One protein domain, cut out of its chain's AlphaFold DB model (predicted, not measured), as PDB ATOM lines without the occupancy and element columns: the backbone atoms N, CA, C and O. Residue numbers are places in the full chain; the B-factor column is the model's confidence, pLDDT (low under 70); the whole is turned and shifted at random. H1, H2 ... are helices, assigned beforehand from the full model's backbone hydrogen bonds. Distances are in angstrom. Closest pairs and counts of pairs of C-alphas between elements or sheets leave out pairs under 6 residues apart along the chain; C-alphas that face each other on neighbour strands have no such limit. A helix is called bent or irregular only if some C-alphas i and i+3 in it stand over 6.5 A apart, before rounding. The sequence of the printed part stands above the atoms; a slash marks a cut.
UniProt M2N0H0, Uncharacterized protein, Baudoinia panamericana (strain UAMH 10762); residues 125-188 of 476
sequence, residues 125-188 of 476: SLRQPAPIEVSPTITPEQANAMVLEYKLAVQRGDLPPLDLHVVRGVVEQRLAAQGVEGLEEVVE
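What this domain is: This is residues 125 to 188 of the 476 residues of an uncharacterized protein of Baudoinia panamericana (strain UAMH 10762) (UniProt M2N0H0). Two long helices, H1 and H2, lie side by side as a helical hairpin, with the unnamed residues 125 to 139 running along its length before H1 and the short helix H3 sticking out beyond the end of H2. The printed part has 64 residues, with three named helices in the order H1, H2, H3 and no named strand; the class is all helix. The whole is only just compact, close to loose, with a radius of gyration of the C-alphas of 12.6 A. Its outline is elongated, spanning 36 by 21 by 19 A.

How they stand to each other: After residues 125 to 139 comes H1, residues 140 to 156, and then H2, residues 161 to 177. H1 and H2 touch, and their closest C-alphas are those of Val 154 and Pro 161, 6.0 A apart. They run opposite ways at a shallow tilt of 5 degrees, a helical hairpin with centres 11.1 A apart. H3, residues 183 to 188, is apart from both H1 and H2 and stands free. In H1 and H3 every O i to N i+4 pair is within hydrogen-bond range; in H2, 12 of 13 are.

Where its parts are: H1 begins at C-alpha 140, (-3.702, 52.254, -50.390), and measures 24.4 A from first to last C-alpha. H2 measures 24.9 A and begins at C-alpha 161, (-22.243, 50.127, -38.852). H3 measures 8.6 A and ends at C-alpha 188, (4.380, 60.480, -34.307). No helix is bent.

The domain as a whole: The two C-alphas farthest apart are those of Ser 125 and Glu 188, at 40.6 A. The printed part has no cut. The links H1 to H2, of 4 residues, and H2 to H3, of 5 residues, are tight. The mean pLDDT of the printed part is 87.3, and residues 125 to 130 are under 70.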
ATOM      1  N   SER A 125     -24.534  31.949 -40.901       63.34
ATOM      2  CA  SER A 125     -24.749  33.199 -41.646       63.34
ATOM      3  C   SER A 125     -24.674  34.473 -40.793       63.34
ATOM      4  O   SER A 125     -24.483  35.553 -41.336       63.34
ATOM      5  N   LEU A 126     -24.859  34.356 -39.476       65.88
ATOM      6  CA  LEU A 126     -24.785  35.450 -38.500       65.88
ATOM      7  C   LEU A 126     -23.514  35.374 -37.637       65.88
ATOM      8  O   LEU A 126     -23.193  36.314 -36.911       65.88
ATOM      9  N   ARG A 127     -22.784  34.253 -37.694       62.25
ATOM     10  CA  ARG A 127     -21.474  34.082 -37.064       62.25
ATOM     11  C   ARG A 127     -20.417  34.693 -37.968       62.25
ATOM     12  O   ARG A 127     -19.794  33.989 -38.748       62.25
ATOM     13  N   GLN A 128     -20.209  35.989 -37.778       60.38
ATOM     14  CA  GLN A 128     -19.271  36.824 -38.525       60.38
ATOM     15  C   GLN A 128     -19.731  37.089 -39.967       60.38
ATOM     16  O   GLN A 128     -20.217  36.178 -40.642       60.38
ATOM     17  N   PRO A 129     -19.594  38.335 -40.457       61.94
ATOM     18  CA  PRO A 129     -19.727  38.586 -41.882       61.94
ATOM     19  C   PRO A 129     -18.777  37.632 -42.605       61.94
ATOM     20  O   PRO A 129     -17.655  37.408 -42.132       61.94
ATOM     21  N   ALA A 130     -19.252  37.032 -43.704       65.75
ATOM     22  CA  ALA A 130     -18.418  36.194 -44.561       65.75
ATOM     23  C   ALA A 130     -17.058  36.888 -44.717       65.75
ATOM     24  O   ALA A 130     -17.074  38.102 -44.950       65.75
ATOM     25  N   PRO A 131     -15.925  36.183 -44.512       70.31
ATOM     26  CA  PRO A 131     -14.606  36.796 -44.516       70.31
ATOM     27  C   PRO A 131     -14.516  37.727 -45.712       70.31
ATOM     28  O   PRO A 131     -14.600  37.270 -46.850       70.31
ATOM     29  N   ILE A 132     -14.471  39.033 -45.450       76.75
ATOM     30  CA  ILE A 132     -14.444  40.016 -46.523       76.75
ATOM     31  C   ILE A 132     -13.153  39.724 -47.273       76.75
ATOM     32  O   ILE A 132     -12.063  39.840 -46.704       76.75
ATOM     33  N   GLU A 133     -13.285  39.244 -48.508       82.38
ATOM     34  CA  GLU A 133     -12.157  38.863 -49.348       82.38
ATOM     35  C   GLU A 133     -11.418  40.130 -49.779       82.38
ATOM     36  O   GLU A 133     -11.595  40.666 -50.869       82.38
ATOM     37  N   VAL A 134     -10.583  40.646 -48.881       87.69
ATOM     38  CA  VAL A 134      -9.632  41.698 -49.204       87.69
ATOM     39  C   VAL A 134      -8.442  41.042 -49.890       87.69
ATOM     40  O   VAL A 134      -7.774  40.180 -49.309       87.69
ATOM     41  N   SER A 135      -8.181  41.453 -51.131       88.19
ATOM     42  CA  SER A 135      -7.012  41.013 -51.895       88.19
ATOM     43  C   SER A 135      -5.723  41.202 -51.074       88.19
ATOM     44  O   SER A 135      -5.540  42.260 -50.464       88.19
ATOM     45  N   PRO A 136      -4.805  40.216 -51.044       87.31
ATOM     46  CA  PRO A 136      -3.577  40.303 -50.252       87.31
ATOM     47  C   PRO A 136      -2.635  41.430 -50.712       87.31
ATOM     48  O   PRO A 136      -1.862  41.944 -49.907       87.31
ATOM     49  N   THR A 137      -2.722  41.850 -51.976       91.56
ATOM     50  CA  THR A 137      -1.927  42.933 -52.589       91.56
ATOM     51  C   THR A 137      -2.793  44.155 -52.893       91.56
ATOM     52  O   THR A 137      -2.849  44.625 -54.027       91.56
ATOM     53  N   ILE A 138      -3.532  44.641 -51.893       93.12
ATOM     54  CA  ILE A 138      -4.331  45.862 -52.018       93.12
ATOM     55  C   ILE A 138      -3.457  47.120 -52.030       93.12
ATOM     56  O   ILE A 138      -2.556  47.243 -51.212       93.12
ATOM     57  N   THR A 139      -3.725  48.062 -52.934       94.81
ATOM     58  CA  THR A 139      -3.075  49.383 -52.921       94.81
ATOM     59  C   THR A 139      -3.762  50.310 -51.905       94.81
ATOM     60  O   THR A 139      -4.953  50.139 -51.638       94.81
ATOM     61  N   PRO A 140      -3.079  51.327 -51.343       90.75
ATOM     62  CA  PRO A 140      -3.702  52.254 -50.390       90.75
ATOM     63  C   PRO A 140      -4.892  53.020 -50.994       90.75
ATOM     64  O   PRO A 140      -5.877  53.293 -50.310       90.75
ATOM     65  N   GLU A 141      -4.847  53.320 -52.293       93.06
ATOM     66  CA  GLU A 141      -5.962  53.952 -53.005       93.06
ATOM     67  C   GLU A 141      -7.173  53.016 -53.111       93.06
ATOM     68  O   GLU A 141      -8.300  53.420 -52.820       93.06
ATOM     69  N   GLN A 142      -6.942  51.740 -53.434       95.19
ATOM     70  CA  GLN A 142      -7.999  50.732 -53.480       95.19
ATOM     71  C   GLN A 142      -8.592  50.470 -52.088       95.19
ATOM     72  O   GLN A 142      -9.806  50.334 -51.955       95.19
ATOM     73  N   ALA A 143      -7.764  50.459 -51.043       93.50
ATOM     74  CA  ALA A 143      -8.211  50.360 -49.657       93.50
ATOM     75  C   ALA A 143      -9.155  51.512 -49.275       93.50
ATOM     76  O   ALA A 143     -10.239  51.272 -48.739       93.50
ATOM     77  N   ASN A 144      -8.788  52.750 -49.617       93.56
ATOM     78  CA  ASN A 144      -9.635  53.922 -49.390       93.56
ATOM     79  C   ASN A 144     -10.950  53.843 -50.174       93.56
ATOM     80  O   ASN A 144     -12.005  54.152 -49.618       93.56
ATOM     81  N   ALA A 145     -10.900  53.397 -51.434       95.31
ATOM     82  CA  ALA A 145     -12.088  53.205 -52.260       95.31
ATOM     83  C   ALA A 145     -13.048  52.177 -51.641       95.31
ATOM     84  O   ALA A 145     -14.236  52.465 -51.513       95.31
ATOM     85  N   MET A 146     -12.533  51.036 -51.167       92.88
ATOM     86  CA  MET A 146     -13.352  50.035 -50.480       92.88
ATOM     87  C   MET A 146     -13.970  50.607 -49.204       92.88
ATOM     88  O   MET A 146     -15.181  50.541 -49.026       92.88
ATOM     89  N   VAL A 147     -13.178  51.226 -48.322       93.62
ATOM     90  CA  VAL A 147     -13.712  51.810 -47.078       93.62
ATOM     91  C   VAL A 147     -14.792  52.858 -47.380       93.62
ATOM     92  O   VAL A 147     -15.793  52.928 -46.665       93.62
ATOM     93  N   LEU A 148     -14.628  53.654 -48.438       95.44
ATOM     94  CA  LEU A 148     -15.618  54.640 -48.868       95.44
ATOM     95  C   LEU A 148     -16.896  53.980 -49.400       95.44
ATOM     96  O   LEU A 148     -17.991  54.391 -49.015       95.44
ATOM     97  N   GLU A 149     -16.777  52.939 -50.219       94.75
ATOM     98  CA  GLU A 149     -17.916  52.153 -50.696       94.75
ATOM     99  C   GLU A 149     -18.710  51.555 -49.527       94.75
ATOM    100  O   GLU A 149     -19.934  51.703 -49.464       94.75
ATOM    101  N   TYR A 150     -18.018  50.979 -48.540       92.69
ATOM    102  CA  TYR A 150     -18.641  50.455 -47.326       92.69
ATOM    103  C   TYR A 150     -19.312  51.555 -46.496       92.69
ATOM    104  O   TYR A 150     -20.423  51.354 -46.004       92.69
ATOM    105  N   LYS A 151     -18.716  52.752 -46.383       94.50
ATOM    106  CA  LYS A 151     -19.377  53.908 -45.746       94.50
ATOM    107  C   LYS A 151     -20.682  54.270 -46.455       94.50
ATOM    108  O   LYS A 151     -21.683  54.517 -45.785       94.50
ATOM    109  N   LEU A 152     -20.693  54.279 -47.788       96.50
ATOM    110  CA  LEU A 152     -21.901  54.554 -48.569       96.50
ATOM    111  C   LEU A 152     -22.952  53.447 -48.419       96.50
ATOM    112  O   LEU A 152     -24.141  53.746 -48.359       96.50
ATOM    113  N   ALA A 153     -22.545  52.181 -48.336       93.06
ATOM    114  CA  ALA A 153     -23.457  51.066 -48.076       93.06
ATOM    115  C   ALA A 153     -24.106  51.164 -46.681       93.06
ATOM    116  O   ALA A 153     -25.314  50.970 -46.550       93.06
ATOM    117  N   VAL A 154     -23.344  51.562 -45.655       94.69
ATOM    118  CA  VAL A 154     -23.885  51.832 -44.311       94.69
ATOM    119  C   VAL A 154     -24.864  53.008 -44.333       94.69
ATOM    120  O   VAL A 154     -25.930  52.925 -43.730       94.69
ATOM    121  N   GLN A 155     -24.555  54.086 -45.062       95.12
ATOM    122  CA  GLN A 155     -25.471  55.228 -45.210       95.12
ATOM    123  C   GLN A 155     -26.776  54.858 -45.925       95.12
ATOM    124  O   GLN A 155     -27.824  55.415 -45.606       95.12
ATOM    125  N   ARG A 156     -26.725  53.910 -46.870       95.62
ATOM    126  CA  ARG A 156     -27.912  53.355 -47.537       95.62
ATOM    127  C   ARG A 156     -28.716  52.401 -46.648       95.62
ATOM    128  O   ARG A 156     -29.876  52.144 -46.952       95.62
ATOM    129  N   GLY A 157     -28.128  51.916 -45.554       88.06
ATOM    130  CA  GLY A 157     -28.730  50.915 -44.673       88.06
ATOM    131  C   GLY A 157     -28.582  49.477 -45.178       88.06
ATOM    132  O   GLY A 157     -29.206  48.582 -44.616       88.06
ATOM    133  N   ASP A 158     -27.754  49.249 -46.203       90.44
ATOM    134  CA  ASP A 158     -27.496  47.916 -46.761       90.44
ATOM    135  C   ASP A 158     -26.619  47.072 -45.816       90.44
ATOM    136  O   ASP A 158     -26.697  45.843 -45.819       90.44
ATOM    137  N   LEU A 159     -25.783  47.731 -44.998       84.44
ATOM    138  CA  LEU A 159     -24.857  47.093 -44.061       84.44
ATOM    139  C   LEU A 159     -24.931  47.715 -42.653       84.44
ATOM    140  O   LEU A 159     -25.055  48.939 -42.526       84.44
ATOM    141  N   PRO A 160     -24.799  46.913 -41.580       88.06
ATOM    142  CA  PRO A 160     -24.674  47.413 -40.214       88.06
ATOM    143  C   PRO A 160     -23.402  48.265 -40.008       88.06
ATOM    144  O   PRO A 160     -22.334  47.907 -40.505       88.06
ATOM    145  N   PRO A 161     -23.436  49.329 -39.179       86.12
ATOM    146  CA  PRO A 161     -22.243  50.127 -38.852       86.12
ATOM    147  C   PRO A 161     -21.112  49.346 -38.160       86.12
ATOM    148  O   PRO A 161     -19.951  49.763 -38.200       86.12
ATOM    149  N   LEU A 162     -21.436  48.225 -37.506       84.25
ATOM    150  CA  LEU A 162     -20.446  47.354 -36.869       84.25
ATOM    151  C   LEU A 162     -19.523  46.707 -37.912       84.25
ATOM    152  O   LEU A 162     -18.313  46.637 -37.698       84.25
ATOM    153  N   ASP A 163     -20.066  46.339 -39.072       85.25
ATOM    154  CA  ASP A 163     -19.309  45.689 -40.146       85.25
ATOM    155  C   ASP A 163     -18.278  46.637 -40.756       85.25
ATOM    156  O   ASP A 163     -17.197  46.207 -41.149       85.25
ATOM    157  N   LEU A 164     -18.545  47.947 -40.745       89.50
ATOM    158  CA  LEU A 164     -17.589  48.956 -41.192       89.50
ATOM    159  C   LEU A 164     -16.282  48.924 -40.387       89.50
ATOM    160  O   LEU A 164     -15.205  49.107 -40.952       89.50
ATOM    161  N   HIS A 165     -16.372  48.688 -39.076       89.25
ATOM    162  CA  HIS A 165     -15.197  48.593 -38.211       89.25
ATOM    163  C   HIS A 165     -14.398  47.325 -38.512       89.25
ATOM    164  O   HIS A 165     -13.171  47.372 -38.550       89.25
ATOM    165  N   VAL A 166     -15.088  46.214 -38.790       89.75
ATOM    166  CA  VAL A 166     -14.452  44.948 -39.177       89.75
ATOM    167  C   VAL A 166     -13.740  45.093 -40.521       89.75
ATOM    168  O   VAL A 166     -12.561  44.762 -40.615       89.75
ATOM    169  N   VAL A 167     -14.410  45.650 -41.537       90.00
ATOM    170  CA  VAL A 167     -13.810  45.928 -42.855       90.00
ATOM    171  C   VAL A 167     -12.571  46.800 -42.692       90.00
ATOM    172  O   VAL A 167     -11.512  46.467 -43.217       90.00
ATOM    173  N   ARG A 168     -12.692  47.904 -41.946       92.00
ATOM    174  CA  ARG A 168     -11.589  48.836 -41.715       92.00
ATOM    175  C   ARG A 168     -10.399  48.134 -41.063       92.00
ATOM    176  O   ARG A 168      -9.298  48.251 -41.585       92.00
ATOM    177  N   GLY A 169     -10.633  47.352 -40.010       91.19
ATOM    178  CA  GLY A 169      -9.580  46.602 -39.328       91.19
ATOM    179  C   GLY A 169      -8.901  45.567 -40.228       91.19
ATOM    180  O   GLY A 169      -7.678  45.460 -40.217       91.19
ATOM    181  N   VAL A 170      -9.657  44.843 -41.063       91.94
ATOM    182  CA  VAL A 170      -9.077  43.888 -42.026       91.94
ATOM    183  C   VAL A 170      -8.233  44.619 -43.071       91.94
ATOM    184  O   VAL A 170      -7.129  44.179 -43.380       91.94
ATOM    185  N   VAL A 171      -8.717  45.738 -43.609       93.81
ATOM    186  CA  VAL A 171      -7.981  46.541 -44.596       93.81
ATOM    187  C   VAL A 171      -6.700  47.122 -43.994       93.81
ATOM    188  O   VAL A 171      -5.639  47.001 -44.603       93.81
ATOM    189  N   GLU A 172      -6.773  47.683 -42.787       92.38
ATOM    190  CA  GLU A 172      -5.615  48.204 -42.051       92.38
ATOM    191  C   GLU A 172      -4.599  47.094 -41.760       92.38
ATOM    192  O   GLU A 172      -3.415  47.258 -42.043       92.38
ATOM    193  N   GLN A 173      -5.050  45.919 -41.310       92.38
ATOM    194  CA  GLN A 173      -4.178  44.766 -41.078       92.38
ATOM    195  C   GLN A 173      -3.478  44.301 -42.365       92.38
ATOM    196  O   GLN A 173      -2.313  43.901 -42.332       92.38
ATOM    197  N   ARG A 174      -4.167  44.352 -43.513       93.19
ATOM    198  CA  ARG A 174      -3.588  43.992 -44.817       93.19
ATOM    199  C   ARG A 174      -2.562  45.014 -45.294       93.19
ATOM    200  O   ARG A 174      -1.513  44.605 -45.779       93.19
ATOM    201  N   LEU A 175      -2.836  46.306 -45.129       93.38
ATOM    202  CA  LEU A 175      -1.883  47.372 -45.446       93.38
ATOM    203  C   LEU A 175      -0.644  47.303 -44.540       93.38
ATOM    204  O   LEU A 175       0.481  47.375 -45.033       93.38
ATOM    205  N   ALA A 176      -0.834  47.051 -43.243       91.75
ATOM    206  CA  ALA A 176       0.261  46.859 -42.297       91.75
ATOM    207  C   ALA A 176       1.135  45.649 -42.670       91.75
ATOM    208  O   ALA A 176       2.361  45.729 -42.636       91.75
ATOM    209  N   ALA A 177       0.529  44.540 -43.114       93.56
ATOM    210  CA  ALA A 177       1.269  43.368 -43.589       93.56
ATOM    211  C   ALA A 177       2.115  43.644 -44.849       93.56
ATOM    212  O   ALA A 177       3.082  42.928 -45.105       93.56
ATOM    213  N   GLN A 178       1.774  44.674 -45.627       94.56
ATOM    214  CA  GLN A 178       2.567  45.138 -46.770       94.56
ATOM    215  C   GLN A 178       3.664  46.139 -46.375       94.56
ATOM    216  O   GLN A 178       4.422  46.578 -47.239       94.56
ATOM    217  N   GLY A 179       3.763  46.500 -45.092       92.94
ATOM    218  CA  GLY A 179       4.705  47.501 -44.600       92.94
ATOM    219  C   GLY A 179       4.280  48.940 -44.887       92.94
ATOM    220  O   GLY A 179       5.127  49.830 -44.881       92.94
ATOM    221  N   VAL A 180       2.994  49.185 -45.166       92.06
ATOM    222  CA  VAL A 180       2.466  50.552 -45.215       92.06
ATOM    223  C   VAL A 180       2.379  51.057 -43.778       92.06
ATOM    224  O   VAL A 180       1.611  50.516 -42.983       92.06
ATOM    225  N   GLU A 181       3.189  52.064 -43.450       87.06
ATOM    226  CA  GLU A 181       3.202  52.684 -42.121       87.06
ATOM    227  C   GLU A 181       1.824  53.267 -41.790       87.06
ATOM    228  O   GLU A 181       1.155  53.879 -42.635       87.06
ATOM    229  N   GLY A 182       1.389  53.055 -40.550       84.69
ATOM    230  CA  GLY A 182       0.125  53.594 -40.068       84.69
ATOM    231  C   GLY A 182       0.168  55.121 -40.021       84.69
ATOM    232  O   GLY A 182       1.214  55.722 -39.779       84.69
ATOM    233  N   LEU A 183      -0.983  55.776 -40.198       76.38
ATOM    234  CA  LEU A 183      -1.061  57.237 -40.080       76.38
ATOM    235  C   LEU A 183      -0.579  57.716 -38.699       76.38
ATOM    236  O   LEU A 183       0.018  58.777 -38.607       76.38
ATOM    237  N   GLU A 184      -0.802  56.926 -37.649       81.56
ATOM    238  CA  GLU A 184      -0.344  57.202 -36.280       81.56
ATOM    239  C   GLU A 184       1.186  57.219 -36.178       81.56
ATOM    240  O   GLU A 184       1.743  58.156 -35.617       81.56
ATOM    241  N   GLU A 185       1.874  56.269 -36.813       83.69
ATOM    242  CA  GLU A 185       3.342  56.225 -36.855       83.69
ATOM    243  C   GLU A 185       3.916  57.404 -37.653       83.69
ATOM    244  O   GLU A 185       4.924  58.004 -37.273       83.69
ATOM    245  N   VAL A 186       3.249  57.776 -38.752       83.06
ATOM    246  CA  VAL A 186       3.616  58.960 -39.535       83.06
ATOM    247  C   VAL A 186       3.393  60.230 -38.716       83.06
ATOM    248  O   VAL A 186       4.256  61.103 -38.712       83.06
ATOM    249  N   VAL A 187       2.275  60.342 -37.996       84.25
ATOM    250  CA  VAL A 187       1.965  61.494 -37.137       84.25
ATOM    251  C   VAL A 187       2.943  61.593 -35.967       84.25
ATOM    252  O   VAL A 187       3.388  62.695 -35.667       84.25
ATOM    253  N   GLU A 188       3.347  60.480 -35.352       84.38
ATOM    254  CA  GLU A 188       4.380  60.480 -34.307       84.38
ATOM    255  C   GLU A 188       5.759  60.883 -34.845       84.38
ATOM    256  O   GLU A 188       6.515  61.573 -34.158       84.38
TER     257      GLU A 188